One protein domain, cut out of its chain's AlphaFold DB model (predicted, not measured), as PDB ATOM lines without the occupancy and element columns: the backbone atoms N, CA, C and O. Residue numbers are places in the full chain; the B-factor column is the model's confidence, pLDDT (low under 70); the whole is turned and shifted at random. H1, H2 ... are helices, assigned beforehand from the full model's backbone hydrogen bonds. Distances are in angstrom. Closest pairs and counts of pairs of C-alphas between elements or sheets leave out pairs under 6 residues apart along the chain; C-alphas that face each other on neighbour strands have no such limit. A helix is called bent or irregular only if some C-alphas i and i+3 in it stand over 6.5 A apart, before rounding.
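AT A GLANCE: This is residues 3 to 56 of the 167 residues of an uncharacterized protein of Plasmodium vivax India VII (UniProt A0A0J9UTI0). The long helix H1 makes one side of a narrow, open loop; the chain folds back past it through the short helix H2 to H3, which packs on the first part of H1, and residues 42 to 56, with H4, stick out beyond H3 as an arm. The arm makes much of the length: the C-alphas span 43 by 19 by 14 A. The printed part has 54 residues, with four named helices in the order H1, H2, H3, H4 and no named strand, and its class is all helix. It is loose, with a radius of gyration of the C-alphas of 14.0 A.

IN THESE COORDINATES: H1, residues 3 to 17, is 20.0 A long, from C-alpha 3 at (42.616, -17.837, 23.893) to C-alpha 17 at (37.581, -14.477, 42.996). It is neither bent nor irregular, but only just: C-alphas 5 and 8 are 6.5 A apart. H2 is residues 27 to 31, 7.2 A long, and H3 is residues 37 to 42, 8.7 A long. H4, residues 47 to 55, is 12.4 A long and ends with C-alpha 55 at (50.986, -5.419, 13.847).

HOW THE PARTS SIT: H1 and H3 touch, and their closest C-alphas, those of Asp 7 and Pro 37, are 5.3 A apart. They run opposite ways at a steep tilt of 48 degrees. H1 and H2 are near each other, with 6 pairs of C-alphas within 10 A. H2 and H3 are apart. H3 and H4 are close but not clearly touching, about perpendicular at 82 degrees; their closest C-alphas, those of Leu 41 and Tyr 47, are 6.4 A apart. H4 is apart from H1 and H2. Every O i to N i+4 pair is within hydrogen-bond range in H3 and H4; in H1 it is 9 of 11, and in H2 0 of 1, with 1 of 2 O i to N i+3 pairs within range.

THE WHOLE: The two C-alphas farthest apart, those of Glu 21 and Leu 56, are 43.9 A apart. Without residues 42 to 56, which stand free, the body spans 30 by 17 by 13 A. The printed part has no cut; the links H2 to H3 and H3 to H4 are tight, and H1 to H2 is short. The mean pLDDT of the printed part is 84.6, and residues 20, 22 and 56 are under 70.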
ATOM      1  N   LEU A   3      42.006 -18.193  22.604       86.94
ATOM      2  CA  LEU A   3      42.616 -17.837  23.893       86.94
ATOM      3  C   LEU A   3      42.602 -16.319  24.160       86.94
ATOM      4  O   LEU A   3      42.375 -15.915  25.295       86.94
ATOM      5  N   LYS A   4      42.741 -15.484  23.116       85.12
ATOM      6  CA  LYS A   4      42.649 -14.013  23.228       85.12
ATOM      7  C   LYS A   4      41.270 -13.583  23.718       85.12
ATOM      8  O   LYS A   4      41.136 -12.716  24.567       85.12
ATOM      9  N   GLU A   5      40.234 -14.231  23.196       88.06
ATOM     10  CA  GLU A   5      38.840 -13.953  23.551       88.06
ATOM     11  C   GLU A   5      38.511 -14.397  24.984       88.06
ATOM     12  O   GLU A   5      37.626 -13.830  25.628       88.06
ATOM     13  N   LYS A   6      39.229 -15.398  25.510       89.94
ATOM     14  CA  LYS A   6      39.065 -15.881  26.888       89.94
ATOM     15  C   LYS A   6      39.781 -15.030  27.930       89.94
ATOM     16  O   LYS A   6      39.419 -15.140  29.099       89.94
ATOM     17  N   ASP A   7      40.718 -14.172  27.535       89.69
ATOM     18  CA  ASP A   7      41.449 -13.294  28.455       89.69
ATOM     19  C   ASP A   7      40.506 -12.392  29.265       89.69
ATOM     20  O   ASP A   7      40.541 -12.380  30.495       89.69
ATOM     21  N   LYS A   8      39.568 -11.721  28.586       89.25
ATOM     22  CA  LYS A   8      38.587 -10.840  29.237       89.25
ATOM     23  C   LYS A   8      37.772 -11.576  30.306       89.25
ATOM     24  O   LYS A   8      37.663 -11.107  31.437       89.25
ATOM     25  N   LEU A   9      37.248 -12.750  29.955       88.94
ATOM     26  CA  LEU A   9      36.457 -13.579  30.863       88.94
ATOM     27  C   LEU A   9      37.300 -14.053  32.052       88.94
ATOM     28  O   LEU A   9      36.862 -13.979  33.197       88.94
ATOM     29  N   TYR A  10      38.518 -14.526  31.793       90.12
ATOM     30  CA  TYR A  10      39.422 -14.975  32.843       90.12
ATOM     31  C   TYR A  10      39.733 -13.849  33.837       90.12
ATOM     32  O   TYR A  10      39.667 -14.072  35.044       90.12
ATOM     33  N   ASN A  11      39.985 -12.631  33.351       89.31
ATOM     34  CA  ASN A  11      40.272 -11.468  34.190       89.31
ATOM     35  C   ASN A  11      39.074 -11.032  35.049       89.31
ATOM     36  O   ASN A  11      39.259 -10.680  36.216       89.31
ATOM     37  N   GLU A  12      37.847 -11.112  34.527       88.44
ATOM     38  CA  GLU A  12      36.629 -10.856  35.309       88.44
ATOM     39  C   GLU A  12      36.500 -11.834  36.487       88.44
ATOM     40  O   GLU A  12      36.332 -11.412  37.635       88.44
ATOM     41  N   TYR A  13      36.667 -13.136  36.238       87.12
ATOM     42  CA  TYR A  13      36.656 -14.145  37.301       87.12
ATOM     43  C   TYR A  13      37.833 -13.982  38.259       87.12
ATOM     44  O   TYR A  13      37.645 -14.063  39.469       87.12
ATOM     45  N   LYS A  14      39.034 -13.690  37.752       88.69
ATOM     46  CA  LYS A  14      40.221 -13.443  38.575       88.69
ATOM     47  C   LYS A  14      39.979 -12.311  39.556       88.69
ATOM     48  O   LYS A  14      40.251 -12.480  40.740       88.69
ATOM     49  N   LYS A  15      39.416 -11.195  39.094       87.62
ATOM     50  CA  LYS A  15      39.076 -10.050  39.942       87.62
ATOM     51  C   LYS A  15      38.020 -10.420  40.982       87.62
ATOM     52  O   LYS A  15      38.241 -10.185  42.164       87.62
ATOM     53  N   ASN A  16      36.923 -11.050  40.562       85.62
ATOM     54  CA  ASN A  16      35.821 -11.420  41.455       85.62
ATOM     55  C   ASN A  16      36.253 -12.443  42.520       85.62
ATOM     56  O   ASN A  16      35.863 -12.339  43.683       85.62
ATOM     57  N   CYS A  17      37.119 -13.383  42.144       86.25
ATOM     58  CA  CYS A  17      37.581 -14.477  42.996       86.25
ATOM     59  C   CYS A  17      38.852 -14.189  43.788       86.25
ATOM     60  O   CYS A  17      39.265 -15.031  44.581       86.25
ATOM     61  N   SER A  18      39.457 -13.015  43.599       83.25
ATOM     62  CA  SER A  18      40.574 -12.532  44.424       83.25
ATOM     63  C   SER A  18      40.114 -11.601  45.551       83.25
ATOM     64  O   SER A  18      40.947 -11.059  46.272       83.25
ATOM     65  N   THR A  19      38.805 -11.384  45.703       80.81
ATOM     66  CA  THR A  19      38.246 -10.560  46.782       80.81
ATOM     67  C   THR A  19      38.223 -11.316  48.116       80.81
ATOM     68  O   THR A  19      38.257 -12.545  48.142       80.81
ATOM     69  N   SER A  20      38.150 -10.583  49.235       66.25
ATOM     70  CA  SER A  20      38.058 -11.163  50.587       66.25
ATOM     71  C   SER A  20      36.773 -11.975  50.816       66.25
ATOM     72  O   SER A  20      36.737 -12.817  51.709       66.25
ATOM     73  N   GLU A  21      35.732 -11.741  50.010       72.00
ATOM     74  CA  GLU A  21      34.476 -12.498  49.998       72.00
ATOM     75  C   GLU A  21      34.201 -13.027  48.579       72.00
ATOM     76  O   GLU A  21      33.385 -12.457  47.848       72.00
ATOM     77  N   PRO A  22      34.876 -14.106  48.148       69.38
ATOM     78  CA  PRO A  22      34.713 -14.635  46.801       69.38
ATOM     79  C   PRO A  22      33.299 -15.212  46.621       69.38
ATOM     80  O   PRO A  22      33.002 -16.333  47.038       69.38
ATOM     81  N   LYS A  23      32.408 -14.443  45.988       72.94
ATOM     82  CA  LYS A  23      31.039 -14.859  45.638       72.94
ATOM     83  C   LYS A  23      31.023 -15.435  44.225       72.94
ATOM     84  O   LYS A  23      31.653 -14.895  43.322       72.94
ATOM     85  N   ASN A  24      30.286 -16.530  44.029       77.12
ATOM     86  CA  ASN A  24      30.092 -17.185  42.727       77.12
ATOM     87  C   ASN A  24      31.392 -17.614  42.023       77.12
ATOM     88  O   ASN A  24      31.487 -17.596  40.797       77.12
ATOM     89  N   CYS A  25      32.392 -18.031  42.799       85.25
ATOM     90  CA  CYS A  25      33.665 -18.503  42.272       85.25
ATOM     91  C   CYS A  25      33.640 -20.010  42.029       85.25
ATOM     92  O   CYS A  25      33.492 -20.786  42.980       85.25
ATOM     93  N   PRO A  26      33.819 -20.466  40.778       84.25
ATOM     94  CA  PRO A  26      33.882 -21.888  40.507       84.25
ATOM     95  C   PRO A  26      35.067 -22.528  41.236       84.25
ATOM     96  O   PRO A  26      36.192 -22.033  41.175       84.25
ATOM     97  N   LYS A  27      34.845 -23.683  41.876       81.69
ATOM     98  CA  LYS A  27      35.889 -24.408  42.632       81.69
ATOM     99  C   LYS A  27      37.130 -24.724  41.788       81.69
ATOM    100  O   LYS A  27      38.237 -24.794  42.316       81.69
ATOM    101  N   PHE A  28      36.955 -24.914  40.479       81.31
ATOM    102  CA  PHE A  28      38.054 -25.194  39.557       81.31
ATOM    103  C   PHE A  28      38.942 -23.972  39.292       81.31
ATOM    104  O   PHE A  28      40.098 -24.150  38.918       81.31
ATOM    105  N   PHE A  29      38.438 -22.750  39.489       83.81
ATOM    106  CA  PHE A  29      39.197 -21.527  39.233       83.81
ATOM    107  C   PHE A  29      40.366 -21.394  40.216       83.81
ATOM    108  O   PHE A  29      41.498 -21.136  39.821       83.81
ATOM    109  N   ALA A  30      40.124 -21.704  41.495       78.00
ATOM    110  CA  ALA A  30      41.161 -21.711  42.525       78.00
ATOM    111  C   ALA A  30      42.273 -22.745  42.268       78.00
ATOM    112  O   ALA A  30      43.404 -22.529  42.696       78.00
ATOM    113  N   LYS A  31      41.953 -23.843  41.567       81.00
ATOM    114  CA  LYS A  31      42.900 -24.913  41.217       81.00
ATOM    115  C   LYS A  31      43.746 -24.608  39.979       81.00
ATOM    116  O   LYS A  31      44.751 -25.269  39.783       81.00
ATOM    117  N   ASN A  32      43.325 -23.650  39.154       81.38
ATOM    118  CA  ASN A  32      43.891 -23.378  37.831       81.38
ATOM    119  C   ASN A  32      44.351 -21.914  37.704       81.38
ATOM    120  O   ASN A  32      44.174 -21.281  36.662       81.38
ATOM    121  N   LYS A  33      44.904 -21.340  38.780       74.94
ATOM    122  CA  LYS A  33      45.368 -19.937  38.805       74.94
ATOM    123  C   LYS A  33      46.507 -19.671  37.814       74.94
ATOM    124  O   LYS A  33      46.702 -18.540  37.398       74.94
ATOM    125  N   ASP A  34      47.221 -20.717  37.431       76.94
ATOM    126  CA  ASP A  34      48.306 -20.775  36.454       76.94
ATOM    127  C   ASP A  34      47.823 -20.883  34.993       76.94
ATOM    128  O   ASP A  34      48.604 -20.674  34.068       76.94
ATOM    129  N   LYS A  35      46.532 -21.158  34.752       84.56
ATOM    130  CA  LYS A  35      45.938 -21.306  33.405       84.56
ATOM    131  C   LYS A  35      45.507 -19.971  32.783       84.56
ATOM    132  O   LYS A  35      44.485 -19.903  32.101       84.56
ATOM    133  N   ASP A  36      46.255 -18.908  33.045       87.38
ATOM    134  CA  ASP A  36      45.979 -17.589  32.481       87.38
ATOM    135  C   ASP A  36      46.059 -17.634  30.936       87.38
ATOM    136  O   ASP A  36      47.047 -18.143  30.393       87.38
ATOM    137  N   PRO A  37      45.042 -17.145  30.200       90.88
ATOM    138  CA  PRO A  37      45.014 -17.236  28.743       90.88
ATOM    139  C   PRO A  37      46.200 -16.563  28.051       90.88
ATOM    140  O   PRO A  37      46.677 -17.102  27.055       90.88
ATOM    141  N   ASN A  38      46.726 -15.450  28.575       87.25
ATOM    142  CA  ASN A  38      47.916 -14.798  28.013       87.25
ATOM    143  C   ASN A  38      49.181 -15.619  28.267       87.25
ATOM    144  O   ASN A  38      50.057 -15.695  27.408       87.25
ATOM    145  N   THR A  39      49.254 -16.285  29.415       89.00
ATOM    146  CA  THR A  39      50.347 -17.216  29.732       89.00
ATOM    147  C   THR A  39      50.307 -18.447  28.826       89.00
ATOM    148  O   THR A  39      51.328 -18.887  28.307       89.00
ATOM    149  N   LEU A  40      49.117 -18.992  28.566       91.06
ATOM    150  CA  LEU A  40      48.944 -20.091  27.611       91.06
ATOM    151  C   LEU A  40      49.257 -19.655  26.177       91.06
ATOM    152  O   LEU A  40      49.794 -20.445  25.403       91.06
ATOM    153  N   LEU A  41      48.949 -18.406  25.827       90.56
ATOM    154  CA  LEU A  41      49.288 -17.833  24.532       90.56
ATOM    155  C   LEU A  41      50.791 -17.689  24.331       90.56
ATOM    156  O   LEU A  41      51.279 -18.067  23.271       90.56
ATOM    157  N   SER A  42      51.526 -17.201  25.327       88.56
ATOM    158  CA  SER A  42      52.976 -17.021  25.218       88.56
ATOM    159  C   SER A  42      53.747 -18.341  25.099       88.56
ATOM    160  O   SER A  42      54.834 -18.361  24.525       88.56
ATOM    161  N   LEU A  43      53.166 -19.451  25.564       91.75
ATOM    162  CA  LEU A  43      53.701 -20.806  25.386       91.75
ATOM    163  C   LEU A  43      53.560 -21.338  23.949       91.75
ATOM    164  O   LEU A  43      54.234 -22.305  23.582       91.75
ATOM    165  N   LEU A  44      52.694 -20.746  23.120       90.31
ATOM    166  CA  LEU A  44      52.529 -21.177  21.736       90.31
ATOM    167  C   LEU A  44      53.728 -20.732  20.895       90.31
ATOM    168  O   LEU A  44      54.024 -19.543  20.785       90.31
ATOM    169  N   LYS A  45      54.360 -21.682  20.198       91.50
ATOM    170  CA  LYS A  45      55.501 -21.413  19.299       91.50
ATOM    171  C   LYS A  45      55.193 -20.342  18.241       91.50
ATOM    172  O   LYS A  45      56.066 -19.558  17.888       91.50
ATOM    173  N   CYS A  46      53.949 -20.290  17.764       89.81
ATOM    174  CA  CYS A  46      53.495 -19.360  16.728       89.81
ATOM    175  C   CYS A  46      53.029 -17.992  17.261       89.81
ATOM    176  O   CYS A  46      52.673 -17.122  16.467       89.81
ATOM    177  N   TYR A  47      53.033 -17.756  18.579       89.56
ATOM    178  CA  TYR A  47      52.513 -16.510  19.154       89.56
ATOM    179  C   TYR A  47      53.263 -15.269  18.658       89.56
ATOM    180  O   TYR A  47      52.647 -14.251  18.347       89.56
ATOM    181  N   GLY A  48      54.588 -15.368  18.512       87.94
ATOM    182  CA  GLY A  48      55.409 -14.277  17.983       87.94
ATOM    183  C   GLY A  48      55.128 -13.959  16.510       87.94
ATOM    184  O   GLY A  48      55.159 -12.796  16.119       87.94
ATOM    185  N   GLU A  49      54.820 -14.965  15.688       89.25
ATOM    186  CA  GLU A  49      54.440 -14.766  14.279       89.25
ATOM    187  C   GLU A  49      53.070 -14.108  14.166       89.25
ATOM    188  O   GLU A  49      52.869 -13.179  13.391       89.25
ATOM    189  N   MET A  50      52.139 -14.550  15.001       86.62
ATOM    190  CA  MET A  50      50.790 -14.017  15.040       86.62
ATOM    191  C   MET A  50      50.772 -12.549  15.504       86.62
ATOM    192  O   MET A  50      50.086 -11.741  14.889       86.62
ATOM    193  N   GLN A  51      51.590 -12.166  16.493       87.06
ATOM    194  CA  GLN A  51      51.771 -10.755  16.872       87.06
ATOM    195  C   GLN A  51      52.344  -9.904  15.730       87.06
ATOM    196  O   GLN A  51      51.885  -8.786  15.508       87.06
ATOM    197  N   ARG A  52      53.324 -10.429  14.981       87.12
ATOM    198  CA  ARG A  52      53.878  -9.733  13.808       87.12
ATOM    199  C   ARG A  52      52.819  -9.518  12.729       87.12
ATOM    200  O   ARG A  52      52.757  -8.436  12.161       87.12
ATOM    201  N   ASN A  53      51.964 -10.510  12.493       86.12
ATOM    202  CA  ASN A  53      50.895 -10.423  11.500       86.12
ATOM    203  C   ASN A  53      49.757  -9.476  11.921       86.12
ATOM    204  O   ASN A  53      49.170  -8.836  11.058       86.12
ATOM    205  N   GLU A  54      49.464  -9.352  13.220       83.19
ATOM    206  CA  GLU A  54      48.495  -8.373  13.742       83.19
ATOM    207  C   GLU A  54      49.027  -6.928  13.717       83.19
ATOM    208  O   GLU A  54      48.245  -5.990  13.582       83.19
ATOM    209  N   ALA A  55      50.344  -6.737  13.851       76.38
ATOM    210  CA  ALA A  55      50.986  -5.419  13.847       76.38
ATOM    211  C   ALA A  55      51.228  -4.853  12.436       76.38
ATOM    212  O   ALA A  55      51.524  -3.665  12.290       76.38
ATOM    213  N   LEU A  56      51.123  -5.684  11.396       68.81
ATOM    214  CA  LEU A  56      51.164  -5.208  10.022       68.81
ATOM    215  C   LEU A  56      49.849  -4.474   9.725       68.81
ATOM    216  O   LEU A  56      48.784  -5.083   9.832       68.81
TER     217      LEU A  56